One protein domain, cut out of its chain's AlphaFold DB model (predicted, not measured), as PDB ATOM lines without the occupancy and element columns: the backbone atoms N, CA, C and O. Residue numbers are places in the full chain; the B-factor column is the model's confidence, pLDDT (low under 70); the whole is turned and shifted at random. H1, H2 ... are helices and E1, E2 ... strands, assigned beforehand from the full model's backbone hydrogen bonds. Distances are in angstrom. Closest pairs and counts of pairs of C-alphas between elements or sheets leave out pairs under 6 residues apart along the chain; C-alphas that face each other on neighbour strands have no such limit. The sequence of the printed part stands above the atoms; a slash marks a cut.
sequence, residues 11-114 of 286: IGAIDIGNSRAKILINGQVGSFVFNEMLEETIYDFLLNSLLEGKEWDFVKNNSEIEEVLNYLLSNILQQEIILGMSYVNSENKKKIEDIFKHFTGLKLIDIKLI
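Overview. This is residues 11 to 114 of the 286 residues of the protein "Type III pantothenate kinase" of Ignavibacteria bacterium (UniProt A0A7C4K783). A twisted sheet of five strands has H1 and H3 over one face, two layers in all, with the other face bare; H2 packs on H1, off the sheet, at one end of the longest axis. The printed part has 104 residues, with three named helices and five named strands in the order E1 E2 E3 H1 H2 E4 H3 E5. The mixed sheet runs E3 E2 E1 E4 E5, and the class is mixed, helices and strands. The whole is compact, with a radius of gyration of the C-alphas of 13.5 A and spans of 37 by 30 by 23 A.

Arrangement. E1, residues 11 to 16, E2, residues 20 to 25, and E3, residues 28 to 33, form a meander, each strand the antiparallel neighbour of the one before. E1 and E2 are a hairpin, with N 15 and O 22 2.8 A apart; E2 and E3 are another, with N 30 and O 23 2.8 A apart. E4, residues 81 to 87, is parallel to E1, with N 14 and O 84 2.8 A apart. E5, residues 106 to 110, is parallel to E4, with N 85 and O 109 2.7 A apart. These four N and O pairs are within hydrogen-bond range. H1, residues 38 to 51, is on the sheet at a height of 8.5 A, over E2 and along the strands, at 13 degrees to E2 on the local plane. H3, residues 90 to 100, is on the same face at a height of 8.4 A, over E1 and only just slantwise to the strands, at 32 degrees to E1 on the local plane. H1 and H3 are close but not clearly touching; their closest C-alphas, of Glu 39 and Ile 99, are 7.0 A apart. H2, residues 62 to 76, is not on the sheet but touches H1 at a steep tilt of 41 degrees, the same way; their closest C-alphas, of Leu 50 and Ile 76, are 7.4 A apart. H2 and H3 are apart. E4, H3 and E5 form a strand-helix-strand unit, two parallel neighbour strands with a helix between along the chain; E3, H1, H2 and E4 form a split one, with E2 and E1 between its strands in the sheet. Both crossovers are right-handed. Every O i to N i+4 pair is within hydrogen-bond range in H1 and H3, and 9 of 11 in H2.

Along the chain. E1 begins at C-alpha 11, (9.904, 51.243, 31.476), and is 17.0 A long; E2 is 16.8 A, E3 17.3 A, E4 18.7 A and E5 13.1 A. H1 is 20.1 A, H2 20.5 A and H3 15.0 A. E5 ends at C-alpha 110, (8.750, 40.164, 23.753).

Size, cuts and confidence. The two C-alphas farthest apart, of Lys 60 and Ile 114, are 42.2 A apart. The printed part has no cut and no long link. The mean pLDDT of the printed part is 73.7, with residues 35 to 39 and 50 to 79 under 70.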
ATOM      1  N   ILE A  11       9.650  51.902  32.753       88.38
ATOM      2  CA  ILE A  11       9.904  51.243  31.476       88.38
ATOM      3  C   ILE A  11      11.406  50.978  31.344       88.38
ATOM      4  O   ILE A  11      12.235  51.773  31.794       88.38
ATOM      5  N   GLY A  12      11.753  49.838  30.757       90.75
ATOM      6  CA  GLY A  12      13.128  49.469  30.467       90.75
ATOM      7  C   GLY A  12      13.250  48.526  29.276       90.75
ATOM      8  O   GLY A  12      12.269  48.129  28.646       90.75
ATOM      9  N   ALA A  13      14.490  48.159  28.986       93.19
ATOM     10  CA  ALA A  13      14.864  47.288  27.887       93.19
ATOM     11  C   ALA A  13      15.868  46.235  28.352       93.19
ATOM     12  O   ALA A  13      16.727  46.513  29.185       93.19
ATOM     13  N   ILE A  14      15.797  45.040  27.782       92.00
ATOM     14  CA  ILE A  14      16.788  43.985  27.948       92.00
ATOM     15  C   ILE A  14      17.087  43.345  26.590       92.00
ATOM     16  O   ILE A  14      16.185  42.986  25.837       92.00
ATOM     17  N   ASP A  15      18.371  43.222  26.276       91.25
ATOM     18  CA  ASP A  15      18.881  42.584  25.066       91.25
ATOM     19  C   ASP A  15      19.706  41.354  25.453       91.25
ATOM     20  O   ASP A  15      20.703  41.475  26.169       91.25
ATOM     21  N   ILE A  16      19.267  40.170  25.020       89.75
ATOM     22  CA  ILE A  16      19.814  38.869  25.419       89.75
ATOM     23  C   ILE A  16      20.545  38.210  24.244       89.75
ATOM     24  O   ILE A  16      19.956  37.563  23.371       89.75
ATOM     25  N   GLY A  17      21.869  38.338  24.263       84.06
ATOM     26  CA  GLY A  17      22.781  37.710  23.317       84.06
ATOM     27  C   GLY A  17      23.185  36.279  23.692       84.06
ATOM     28  O   GLY A  17      22.712  35.679  24.659       84.06
ATOM     29  N   ASN A  18      24.131  35.730  22.927       81.94
ATOM     30  CA  ASN A  18      24.685  34.391  23.167       81.94
ATOM     31  C   ASN A  18      25.570  34.317  24.417       81.94
ATOM     32  O   ASN A  18      25.503  33.351  25.169       81.94
ATOM     33  N   SER A  19      26.400  35.335  24.642       77.69
ATOM     34  CA  SER A  19      27.390  35.325  25.731       77.69
ATOM     35  C   SER A  19      27.078  36.336  26.826       77.69
ATOM     36  O   SER A  19      27.602  36.230  27.929       77.69
ATOM     37  N   ARG A  20      26.231  37.324  26.536       81.38
ATOM     38  CA  ARG A  20      25.941  38.456  27.414       81.38
ATOM     39  C   ARG A  20      24.487  38.861  27.263       81.38
ATOM     40  O   ARG A  20      23.968  38.787  26.152       81.38
ATOM     41  N   ALA A  21      23.885  39.366  28.332       84.56
ATOM     42  CA  ALA A  21      22.749  40.261  28.192       84.56
ATOM     43  C   ALA A  21      23.080  41.649  28.733       84.56
ATOM     44  O   ALA A  21      23.965  41.821  29.578       84.56
ATOM     45  N   LYS A  22      22.379  42.644  28.204       86.31
ATOM     46  CA  LYS A  22      22.403  44.011  28.703       86.31
ATOM     47  C   LYS A  22      20.999  44.429  29.079       86.31
ATOM     48  O   LYS A  22      20.044  44.018  28.434       86.31
ATOM     49  N   ILE A  23      20.892  45.274  30.085       88.06
ATOM     50  CA  ILE A  23      19.623  45.765  30.600       88.06
ATOM     51  C   ILE A  23      19.734  47.270  30.829       88.06
ATOM     52  O   ILE A  23      20.757  47.752  31.303       88.06
ATOM     53  N   LEU A  24      18.702  48.009  30.438       86.44
ATOM     54  CA  LEU A  24      18.576  49.454  30.571       86.44
ATOM     55  C   LEU A  24      17.298  49.749  31.351       86.44
ATOM     56  O   LEU A  24      16.204  49.426  30.891       86.44
ATOM     57  N   ILE A  25      17.432  50.374  32.516       83.19
ATOM     58  CA  ILE A  25      16.306  50.831  33.337       83.19
ATOM     59  C   ILE A  25      16.651  52.221  33.856       83.19
ATOM     60  O   ILE A  25      17.719  52.418  34.430       83.19
ATOM     61  N   ASN A  26      15.746  53.186  33.672       78.88
ATOM     62  CA  ASN A  26      15.887  54.543  34.217       78.88
ATOM     63  C   ASN A  26      17.230  55.225  33.859       78.88
ATOM     64  O   ASN A  26      17.875  55.851  34.697       78.88
ATOM     65  N   GLY A  27      17.699  55.029  32.622       79.81
ATOM     66  CA  GLY A  27      18.975  55.570  32.139       79.81
ATOM     67  C   GLY A  27      20.231  54.836  32.630       79.81
ATOM     68  O   GLY A  27      21.326  55.156  32.175       79.81
ATOM     69  N   GLN A  28      20.105  53.839  33.511       80.94
ATOM     70  CA  GLN A  28      21.227  53.012  33.953       80.94
ATOM     71  C   GLN A  28      21.332  51.744  33.113       80.94
ATOM     72  O   GLN A  28      20.336  51.059  32.884       80.94
ATOM     73  N   VAL A  29      22.551  51.427  32.673       82.50
ATOM     74  CA  VAL A  29      22.842  50.234  31.873       82.50
ATOM     75  C   VAL A  29      23.667  49.247  32.680       82.50
ATOM     76  O   VAL A  29      24.731  49.583  33.195       82.50
ATOM     77  N   GLY A  30      23.189  48.011  32.727       81.12
ATOM     78  CA  GLY A  30      23.865  46.861  33.302       81.12
ATOM     79  C   GLY A  30      24.175  45.839  32.229       81.12
ATOM     80  O   GLY A  30      23.513  45.772  31.193       81.12
ATOM     81  N   SER A  31      25.185  45.014  32.474       80.38
ATOM     82  CA  SER A  31      25.461  43.868  31.618       80.38
ATOM     83  C   SER A  31      26.016  42.710  32.419       80.38
ATOM     84  O   SER A  31      26.813  42.936  33.324       80.38
ATOM     85  N   PHE A  32      25.660  41.493  32.033       79.62
ATOM     86  CA  PHE A  32      26.102  40.268  32.691       79.62
ATOM     87  C   PHE A  32      26.452  39.203  31.653       79.62
ATOM     88  O   PHE A  32      25.852  39.138  30.575       79.62
ATOM     89  N   VAL A  33      27.462  38.392  31.958       77.00
ATOM     90  CA  VAL A  33      27.968  37.322  31.092       77.00
ATOM     91  C   VAL A  33      27.406  35.992  31.583       77.00
ATOM     92  O   VAL A  33      27.458  35.700  32.772       77.00
ATOM     93  N   PHE A  34      26.889  35.154  30.683       70.88
ATOM     94  CA  PHE A  34      26.193  33.915  31.073       70.88
ATOM     95  C   PHE A  34      27.087  32.839  31.715       70.88
ATOM     96  O   PHE A  34      26.566  31.877  32.271       70.88
ATOM     97  N   ASN A  35      28.411  33.004  31.662       67.81
ATOM     98  CA  ASN A  35      29.376  32.113  32.315       67.81
ATOM     99  C   ASN A  35      29.733  32.551  33.752       67.81
ATOM    100  O   ASN A  35      30.534  31.884  34.402       67.81
ATOM    101  N   GLU A  36      29.179  33.665  34.234       61.62
ATOM    102  CA  GLU A  36      29.369  34.188  35.593       61.62
ATOM    103  C   GLU A  36      28.118  33.920  36.455       61.62
ATOM    104  O   GLU A  36      27.079  33.503  35.937       61.62
ATOM    105  N   MET A  37      28.206  34.127  37.777       65.56
ATOM    106  CA  MET A  37      27.060  33.997  38.694       65.56
ATOM    107  C   MET A  37      26.009  35.079  38.387       65.56
ATOM    108  O   MET A  37      26.052  36.202  38.890       65.56
ATOM    109  N   LEU A  38      25.089  34.724  37.488       65.44
ATOM    110  CA  LEU A  38      24.132  35.624  36.849       65.44
ATOM    111  C   LEU A  38      23.099  36.189  37.834       65.44
ATOM    112  O   LEU A  38      22.754  37.361  37.734       65.44
ATOM    113  N   GLU A  39      22.618  35.364  38.770       69.19
ATOM    114  CA  GLU A  39      21.544  35.726  39.706       69.19
ATOM    115  C   GLU A  39      21.935  36.913  40.587       69.19
ATOM    116  O   GLU A  39      21.309  37.966  40.475       69.19
ATOM    117  N   GLU A  40      22.999  36.784  41.387       70.19
ATOM    118  CA  GLU A  40      23.489  37.852  42.277       70.19
ATOM    119  C   GLU A  40      23.729  39.160  41.502       70.19
ATOM    120  O   GLU A  40      23.230  40.218  41.884       70.19
ATOM    121  N   THR A  41      24.377  39.071  40.336       70.06
ATOM    122  CA  THR A  41      24.678  40.233  39.480       70.06
ATOM    123  C   THR A  41      23.414  40.952  38.992       70.06
ATOM    124  O   THR A  41      23.370  42.182  38.918       70.06
ATOM    125  N   ILE A  42      22.374  40.196  38.626       71.62
ATOM    126  CA  ILE A  42      21.097  40.751  38.169       71.62
ATOM    127  C   ILE A  42      20.357  41.427  39.325       71.62
ATOM    128  O   ILE A  42      19.839  42.530  39.135       71.62
ATOM    129  N   TYR A  43      20.314  40.795  40.503       74.06
ATOM    130  CA  TYR A  43      19.687  41.380  41.690       74.06
ATOM    131  C   TYR A  43      20.345  42.707  42.060       74.06
ATOM    132  O   TYR A  43      19.646  43.713  42.189       74.06
ATOM    133  N   ASP A  44      21.677  42.732  42.136       71.56
ATOM    134  CA  ASP A  44      22.444  43.936  42.452       71.56
ATOM    135  C   ASP A  44      22.191  45.050  41.432       71.56
ATOM    136  O   ASP A  44      21.964  46.209  41.796       71.56
ATOM    137  N   PHE A  45      22.181  44.720  40.139       73.56
ATOM    138  CA  PHE A  45      21.907  45.705  39.098       73.56
ATOM    139  C   PHE A  45      20.489  46.284  39.195       73.56
ATOM    140  O   PHE A  45      20.319  47.506  39.131       73.56
ATOM    141  N   LEU A  46      19.472  45.428  39.334       71.62
ATOM    142  CA  LEU A  46      18.079  45.863  39.448       71.62
ATOM    143  C   LEU A  46      17.894  46.746  40.680       71.62
ATOM    144  O   LEU A  46      17.265  47.800  40.588       71.62
ATOM    145  N   LEU A  47      18.490  46.356  41.807       70.81
ATOM    146  CA  LEU A  47      18.430  47.117  43.044       70.81
ATOM    147  C   LEU A  47      19.012  48.523  42.862       70.81
ATOM    148  O   LEU A  47      18.339  49.516  43.147       70.81
ATOM    149  N   ASN A  48      20.221  48.614  42.304       71.25
ATOM    150  CA  ASN A  48      20.900  49.885  42.052       71.25
ATOM    151  C   ASN A  48      20.143  50.773  41.048       71.25
ATOM    152  O   ASN A  48      19.997  51.978  41.271       71.25
ATOM    153  N   SER A  49      19.593  50.176  39.987       70.81
ATOM    154  CA  SER A  49      18.854  50.900  38.940       70.81
ATOM    155  C   SER A  49      17.517  51.450  39.421       70.81
ATOM    156  O   SER A  49      17.056  52.495  38.959       70.81
ATOM    157  N   LEU A  50      16.871  50.756  40.358       67.31
ATOM    158  CA  LEU A  50      15.560  51.146  40.862       67.31
ATOM    159  C   LEU A  50      15.625  52.171  41.997       67.31
ATOM    160  O   LEU A  50      14.647  52.904  42.175       67.31
ATOM    161  N   LEU A  51      16.736  52.222  42.736       62.47
ATOM    162  CA  LEU A  51      16.870  52.996  43.974       62.47
ATOM    163  C   LEU A  51      17.417  54.424  43.824       62.47
ATOM    164  O   LEU A  51      17.432  55.124  44.832       62.47
ATOM    165  N   GLU A  52      17.816  54.858  42.623       56.84
ATOM    166  CA  GLU A  52      18.314  56.218  42.317       56.84
ATOM    167  C   GLU A  52      19.296  56.791  43.366       56.84
ATOM    168  O   GLU A  52      18.907  57.465  44.317       56.84
ATOM    169  N   GLY A  53      20.605  56.588  43.172       48.09
ATOM    170  CA  GLY A  53      21.627  57.401  43.852       48.09
ATOM    171  C   GLY A  53      21.723  57.244  45.375       48.09
ATOM    172  O   GLY A  53      22.231  58.144  46.044       48.09
ATOM    173  N   LYS A  54      21.260  56.127  45.943       41.75
ATOM    174  CA  LYS A  54      21.538  55.771  47.339       41.75
ATOM    175  C   LYS A  54      22.687  54.771  47.372       41.75
ATOM    176  O   LYS A  54      22.524  53.657  46.892       41.75
ATOM    177  N   GLU A  55      23.840  55.180  47.897       38.09
ATOM    178  CA  GLU A  55      24.906  54.246  48.271       38.09
ATOM    179  C   GLU A  55      24.383  53.302  49.361       38.09
ATOM    180  O   GLU A  55      23.762  53.749  50.329       38.09
ATOM    181  N   TRP A  56      24.629  52.002  49.197       48.94
ATOM    182  CA  TRP A  56      24.360  50.996  50.219       48.94
ATOM    183  C   TRP A  56      25.665  50.283  50.549       48.94
ATOM    184  O   TRP A  56      26.301  49.690  49.677       48.94
ATOM    185  N   ASP A  57      26.055  50.341  51.818       42.50
ATOM    186  CA  ASP A  57      27.163  49.550  52.333       42.50
ATOM    187  C   ASP A  57      26.756  48.069  52.317       42.50
ATOM    188  O   ASP A  57      25.859  47.643  53.048       42.50
ATOM    189  N   PHE A  58      27.396  47.300  51.433       41.91
ATOM    190  CA  PHE A  58      27.165  45.875  51.189       41.91
ATOM    191  C   PHE A  58      27.000  45.060  52.488       41.91
ATOM    192  O   PHE A  58      27.912  44.968  53.318       41.91
ATOM    193  N   VAL A  59      25.834  44.424  52.640       40.25
ATOM    194  CA  VAL A  59      25.516  43.497  53.735       40.25
ATOM    195  C   VAL A  59      26.280  42.187  53.524       40.25
ATOM    196  O   VAL A  59      26.275  41.608  52.445       40.25
ATOM    197  N   LYS A  60      26.976  41.730  54.569       36.25
ATOM    198  CA  LYS A  60      28.015  40.686  54.517       36.25
ATOM    199  C   LYS A  60      27.529  39.228  54.599       36.25
ATOM    200  O   LYS A  60      28.384  38.358  54.725       36.25
ATOM    201  N   ASN A  61      26.227  38.924  54.540       39.81
ATOM    202  CA  ASN A  61      25.723  37.544  54.678       39.81
ATOM    203  C   ASN A  61      24.533  37.236  53.744       39.81
ATOM    204  O   ASN A  61      23.506  37.910  53.797       39.81
ATOM    205  N   ASN A  62      24.645  36.155  52.956       48.72
ATOM    206  CA  ASN A  62      23.696  35.766  51.896       48.72
ATOM    207  C   ASN A  62      22.244  35.521  52.354       48.72
ATOM    208  O   ASN A  62      21.333  35.707  51.555       48.72
ATOM    209  N   SER A  63      21.984  35.140  53.611       46.50
ATOM    210  CA  SER A  63      20.612  34.861  54.079       46.50
ATOM    211  C   SER A  63      19.790  36.115  54.396       46.50
ATOM    212  O   SER A  63      18.568  36.066  54.355       46.50
ATOM    213  N   GLU A  64      20.438  37.240  54.709       48.03
ATOM    214  CA  GLU A  64      19.753  38.517  54.973       48.03
ATOM    215  C   GLU A  64      19.526  39.307  53.676       48.03
ATOM    216  O   GLU A  64      18.586  40.095  53.585       48.03
ATOM    217  N   ILE A  65      20.343  39.053  52.646       50.50
ATOM    218  CA  ILE A  65      20.219  39.679  51.327       50.50
ATOM    219  C   ILE A  65      18.897  39.288  50.668       50.50
ATOM    220  O   ILE A  65      18.212  40.169  50.175       50.50
ATOM    221  N   GLU A  66      18.482  38.018  50.704       53.16
ATOM    222  CA  GLU A  66      17.201  37.607  50.112       53.16
ATOM    223  C   GLU A  66      15.993  38.242  50.808       53.16
ATOM    224  O   GLU A  66      15.066  38.678  50.134       53.16
ATOM    225  N   GLU A  67      15.974  38.339  52.139       54.47
ATOM    226  CA  GLU A  67      14.866  38.985  52.856       54.47
ATOM    227  C   GLU A  67      14.835  40.496  52.616       54.47
ATOM    228  O   GLU A  67      13.764  41.061  52.386       54.47
ATOM    229  N   VAL A  68      15.999  41.151  52.606       52.56
ATOM    230  CA  VAL A  68      16.125  42.581  52.302       52.56
ATOM    231  C   VAL A  68      15.797  42.859  50.837       52.56
ATOM    232  O   VAL A  68      15.083  43.817  50.562       52.56
ATOM    233  N   LEU A  69      16.230  42.014  49.898       57.19
ATOM    234  CA  LEU A  69      15.859  42.091  48.486       57.19
ATOM    235  C   LEU A  69      14.367  41.856  48.320       57.19
ATOM    236  O   LEU A  69      13.718  42.675  47.697       57.19
ATOM    237  N   ASN A  70      13.780  40.825  48.921       58.84
ATOM    238  CA  ASN A  70      12.337  40.586  48.858       58.84
ATOM    239  C   ASN A  70      11.542  41.740  49.487       58.84
ATOM    240  O   ASN A  70      10.494  42.124  48.970       58.84
ATOM    241  N   TYR A  71      12.038  42.347  50.565       57.25
ATOM    242  CA  TYR A  71      11.445  43.536  51.175       57.25
ATOM    243  C   TYR A  71      11.594  44.790  50.295       57.25
ATOM    244  O   TYR A  71      10.637  45.545  50.122       57.25
ATOM    245  N   LEU A  72      12.767  45.032  49.708       57.09
ATOM    246  CA  LEU A  72      13.020  46.171  48.823       57.09
ATOM    247  C   LEU A  72      12.256  46.009  47.514       57.09
ATOM    248  O   LEU A  72      11.563  46.931  47.108       57.09
ATOM    249  N   LEU A  73      12.288  44.826  46.910       62.06
ATOM    250  CA  LEU A  73      11.501  44.454  45.745       62.06
ATOM    251  C   LEU A  73      10.010  44.570  46.050       62.06
ATOM    252  O   LEU A  73       9.329  45.258  45.316       62.06
ATOM    253  N   SER A  74       9.485  44.046  47.157       58.66
ATOM    254  CA  SER A  74       8.055  44.216  47.484       58.66
ATOM    255  C   SER A  74       7.633  45.672  47.743       58.66
ATOM    256  O   SER A  74       6.475  46.018  47.507       58.66
ATOM    257  N   ASN A  75       8.548  46.549  48.174       55.16
ATOM    258  CA  ASN A  75       8.274  47.981  48.352       55.16
ATOM    259  C   ASN A  75       8.484  48.820  47.076       55.16
ATOM    260  O   ASN A  75       7.749  49.783  46.858       55.16
ATOM    261  N   ILE A  76       9.455  48.469  46.230       54.34
ATOM    262  CA  ILE A  76       9.756  49.118  44.941       54.34
ATOM    263  C   ILE A  76       8.770  48.647  43.859       54.34
ATOM    264  O   ILE A  76       8.256  49.464  43.099       54.34
ATOM    265  N   LEU A  77       8.434  47.354  43.838       57.16
ATOM    266  CA  LEU A  77       7.465  46.716  42.937       57.16
ATOM    267  C   LEU A  77       5.998  47.021  43.300       57.16
ATOM    268  O   LEU A  77       5.081  46.468  42.697       57.16
ATOM    269  N   GLN A  78       5.733  47.964  44.217       58.28
ATOM    270  CA  GLN A  78       4.438  48.665  44.202       58.28
ATOM    271  C   GLN A  78       4.238  49.457  42.893       58.28
ATOM    272  O   GLN A  78       3.120  49.876  42.586       58.28
ATOM    273  N   GLN A  79       5.313  49.668  42.127       65.56
ATOM    274  CA  GLN A  79       5.296  50.199  40.771       65.56
ATOM    275  C   GLN A  79       5.533  49.065  39.768       65.56
ATOM    276  O   GLN A  79       6.500  48.314  39.885       65.56
ATOM    277  N   GLU A  80       4.651  48.952  38.777       78.81
ATOM    278  CA  GLU A  80       4.804  47.999  37.674       78.81
ATOM    279  C   GLU A  80       6.029  48.381  36.823       78.81
ATOM    280  O   GLU A  80       6.168  49.539  36.412       78.81
ATOM    281  N   ILE A  81       6.916  47.415  36.561       82.69
ATOM    282  CA  ILE A  81       8.065  47.569  35.662       82.69
ATOM    283  C   ILE A  81       7.772  46.807  34.373       82.69
ATOM    284  O   ILE A  81       7.564  45.597  34.409       82.69
ATOM    285  N   ILE A  82       7.810  47.486  33.230       89.50
ATOM    286  CA  ILE A  82       7.664  46.871  31.908       89.50
ATOM    287  C   ILE A  82       9.033  46.846  31.235       89.50
ATOM    288  O   ILE A  82       9.622  47.895  30.978       89.50
ATOM    289  N   LEU A  83       9.533  45.650  30.929       91.00
ATOM    290  CA  LEU A  83      10.788  45.464  30.208       91.00
ATOM    291  C   LEU A  83      10.512  44.888  28.824       91.00
ATOM    292  O   LEU A  83      10.030  43.760  28.699       91.00
ATOM    293  N   GLY A  84      10.865  45.641  27.784       94.88
ATOM    294  CA  GLY A  84      10.971  45.081  26.440       94.88
ATOM    295  C   GLY A  84      12.171  44.158  26.357       94.88
ATOM    296  O   GLY A  84      13.262  44.529  26.772       94.88
ATOM    297  N   MET A  85      11.978  42.966  25.816       94.81
ATOM    298  CA  MET A  85      12.992  41.928  25.726       94.81
ATOM    299  C   MET A  85      13.252  41.573  24.267       94.81
ATOM    300  O   MET A  85      12.357  41.098  23.570       94.81
ATOM    301  N   SER A  86      14.497  41.765  23.835       94.69
ATOM    302  CA  SER A  86      15.062  41.179  22.618       94.69
ATOM    303  C   SER A  86      15.922  39.979  22.995       94.69
ATOM    304  O   SER A  86      16.594  39.994  24.027       94.69
ATOM    305  N   TYR A  87      15.922  38.932  22.172       91.56
ATOM    306  CA  TYR A  87      16.783  37.776  22.386       91.56
ATOM    307  C   TYR A  87      17.119  37.060  21.079       91.56
ATOM    308  O   TYR A  87      16.285  36.930  20.184       91.56
ATOM    309  N   VAL A  88      18.337  36.523  21.010       87.25
ATOM    310  CA  VAL A  88      18.779  35.626  19.922       87.25
ATOM    311  C   VAL A  88      19.104  34.213  20.415       87.25
ATOM    312  O   VAL A  88      19.242  33.293  19.615       87.25
ATOM    313  N   ASN A  89      19.193  34.021  21.736       88.88
ATOM    314  CA  ASN A  89      19.477  32.736  22.368       88.88
ATOM    315  C   ASN A  89      18.331  32.326  23.307       88.88
ATOM    316  O   ASN A  89      18.128  32.929  24.362       88.88
ATOM    317  N   SER A  90      17.584  31.288  22.927       91.06
ATOM    318  CA  SER A  90      16.399  30.831  23.667       91.06
ATOM    319  C   SER A  90      16.715  30.215  25.033       91.06
ATOM    320  O   SER A  90      15.889  30.292  25.939       91.06
ATOM    321  N   GLU A  91      17.891  29.608  25.207       89.81
ATOM    322  CA  GLU A  91      18.305  29.056  26.502       89.81
ATOM    323  C   GLU A  91      18.591  30.185  27.497       89.81
ATOM    324  O   GLU A  91      18.104  30.174  28.625       89.81
ATOM    325  N   ASN A  92      19.325  31.201  27.049       87.38
ATOM    326  CA  ASN A  92      19.625  32.390  27.837       87.38
ATOM    327  C   ASN A  92      18.369  33.207  28.148       87.38
ATOM    328  O   ASN A  92      18.220  33.673  29.274       87.38
ATOM    329  N   LYS A  93      17.436  33.322  27.192       91.31
ATOM    330  CA  LYS A  93      16.097  33.874  27.447       91.31
ATOM    331  C   LYS A  93      15.437  33.158  28.622       91.31
ATOM    332  O   LYS A  93      15.015  33.817  29.566       91.31
ATOM    333  N   LYS A  94      15.396  31.823  28.592       90.44
ATOM    334  CA  LYS A  94      14.764  31.034  29.651       90.44
ATOM    335  C   LYS A  94      15.423  31.272  31.012       90.44
ATOM    336  O   LYS A  94      14.707  31.433  31.990       90.44
ATOM    337  N   LYS A  95      16.759  31.355  31.074       85.25
ATOM    338  CA  LYS A  95      17.485  31.698  32.314       85.25
ATOM    339  C   LYS A  95      17.023  33.044  32.883       85.25
ATOM    340  O   LYS A  95      16.786  33.149  34.078       85.25
ATOM    341  N   ILE A  96      16.849  34.055  32.030       84.56
ATOM    342  CA  ILE A  96      16.356  35.375  32.449       84.56
ATOM    343  C   ILE A  96      14.894  35.332  32.888       84.56
ATOM    344  O   ILE A  96      14.563  35.889  33.930       84.56
ATOM    345  N   GLU A  97      14.028  34.649  32.143       87.81
ATOM    346  CA  GLU A  97      12.623  34.459  32.526       87.81
ATOM    347  C   GLU A  97      12.501  33.722  33.869       87.81
ATOM    348  O   GLU A  97      11.685  34.098  34.711       87.81
ATOM    349  N   ASP A  98      13.347  32.714  34.095       84.06
ATOM    350  CA  ASP A  98      13.405  31.956  35.341       84.06
ATOM    351  C   ASP A  98      13.836  32.817  36.530       84.06
ATOM    352  O   ASP A  98      13.342  32.589  37.626       84.06
ATOM    353  N   ILE A  99      14.682  33.825  36.336       78.44
ATOM    354  CA  ILE A  99      15.042  34.776  37.397       78.44
ATOM    355  C   ILE A  99      13.914  35.787  37.597       78.44
ATOM    356  O   ILE A  99      13.460  36.017  38.716       78.44
ATOM    357  N   PHE A 100      13.403  36.363  36.510       80.56
ATOM    358  CA  PHE A 100      12.427  37.450  36.570       80.56
ATOM    359  C   PHE A 100      11.049  37.007  37.068       80.56
ATOM    360  O   PHE A 100      10.329  37.828  37.633       80.56
ATOM    361  N   LYS A 101      10.689  35.718  36.968       79.81
ATOM    362  CA  LYS A 101       9.437  35.195  37.551       79.81
ATOM    363  C   LYS A 101       9.349  35.374  39.073       79.81
ATOM    364  O   LYS A 101       8.248  35.338  39.616       79.81
ATOM    365  N   HIS A 102      10.484  35.548  39.757       74.75
ATOM    366  CA  HIS A 102      10.534  35.787  41.200       74.75
ATOM    367  C   HIS A 102      10.185  37.240  41.580       74.75
ATOM    368  O   HIS A 102       9.935  37.521  42.750       74.75
ATOM    369  N   PHE A 103      10.101  38.156  40.609       73.50
ATOM    370  CA  PHE A 103       9.842  39.579  40.827       73.50
ATOM    371  C   PHE A 103       8.360  39.903  40.599       73.50
ATOM    372  O   PHE A 103       7.897  40.093  39.472       73.50
ATOM    373  N   THR A 104       7.595  39.998  41.685       72.81
ATOM    374  CA  THR A 104       6.164  40.329  41.661       72.81
ATOM    375  C   THR A 104       5.927  41.782  41.232       72.81
ATOM    376  O   THR A 104       5.972  42.680  42.055       72.81
ATOM    377  N   GLY A 105       5.657  42.033  39.946       76.62
ATOM    378  CA  GLY A 105       5.436  43.386  39.396       76.62
ATOM    379  C   GLY A 105       6.321  43.729  38.195       76.62
ATOM    380  O   GLY A 105       6.183  44.809  37.622       76.62
ATOM    381  N   LEU A 106       7.202  42.809  37.792       82.50
ATOM    382  CA  LEU A 106       7.966  42.902  36.554       82.50
ATOM    383  C   LEU A 106       7.226  42.171  35.429       82.50
ATOM    384  O   LEU A 106       6.920  40.983  35.524       82.50
ATOM    385  N   LYS A 107       6.961  42.888  34.338       88.94
ATOM    386  CA  LYS A 107       6.360  42.367  33.115       88.94
ATOM    387  C   LYS A 107       7.395  42.352  31.994       88.94
ATOM    388  O   LYS A 107       7.843  43.403  31.541       88.94
ATOM    389  N   LEU A 108       7.748  41.157  31.529       90.75
ATOM    390  CA  LEU A 108       8.554  40.974  30.324       90.75
ATOM    391  C   LEU A 108       7.657  41.011  29.085       90.75
ATOM    392  O   LEU A 108       6.671  40.279  29.008       90.75
ATOM    393  N   ILE A 109       8.019  41.837  28.108       93.81
ATOM    394  CA  ILE A 109       7.344  41.935  26.815       93.81
ATOM    395  C   ILE A 109       8.324  41.523  25.729       93.81
ATOM    396  O   ILE A 109       9.368  42.146  25.572       93.81
ATOM    397  N   ASP A 110       7.983  40.499  24.951       95.00
ATOM    398  CA  ASP A 110       8.750  40.164  23.753       95.00
ATOM    399  C   ASP A 110       8.644  41.312  22.741       95.00
ATOM    400  O   ASP A 110       7.558  41.612  22.232       95.00
ATOM    401  N   ILE A 111       9.772  41.968  22.460       95.62
ATOM    402  CA  ILE A 111       9.796  43.164  21.619       95.62
ATOM    403  C   ILE A 111       9.391  42.862  20.179       95.62
ATOM    404  O   ILE A 111       8.919  43.756  19.478       95.62
ATOM    405  N   LYS A 112       9.506  41.602  19.745       92.75
ATOM    406  CA  LYS A 112       9.108  41.176  18.404       92.75
ATOM    407  C   LYS A 112       7.646  41.487  18.104       92.75
ATOM    408  O   LYS A 112       7.344  41.950  17.010       92.75
ATOM    409  N   LEU A 113       6.771  41.343  19.097       92.25
ATOM    410  CA  LEU A 113       5.340  41.633  18.960       92.25
ATOM    411  C   LEU A 113       5.056  43.111  18.655       92.25
ATOM    412  O   LEU A 113       4.060  43.429  18.009       92.25
ATOM    413  N   ILE A 114       5.917  44.013  19.131       94.56
ATOM    414  CA  ILE A 114       5.789  45.460  18.915       94.56
ATOM    415  C   ILE A 114       6.530  45.866  17.637       94.56
ATOM    416  O   ILE A 114       6.010  46.646  16.841       94.56
TER     417      ILE A 114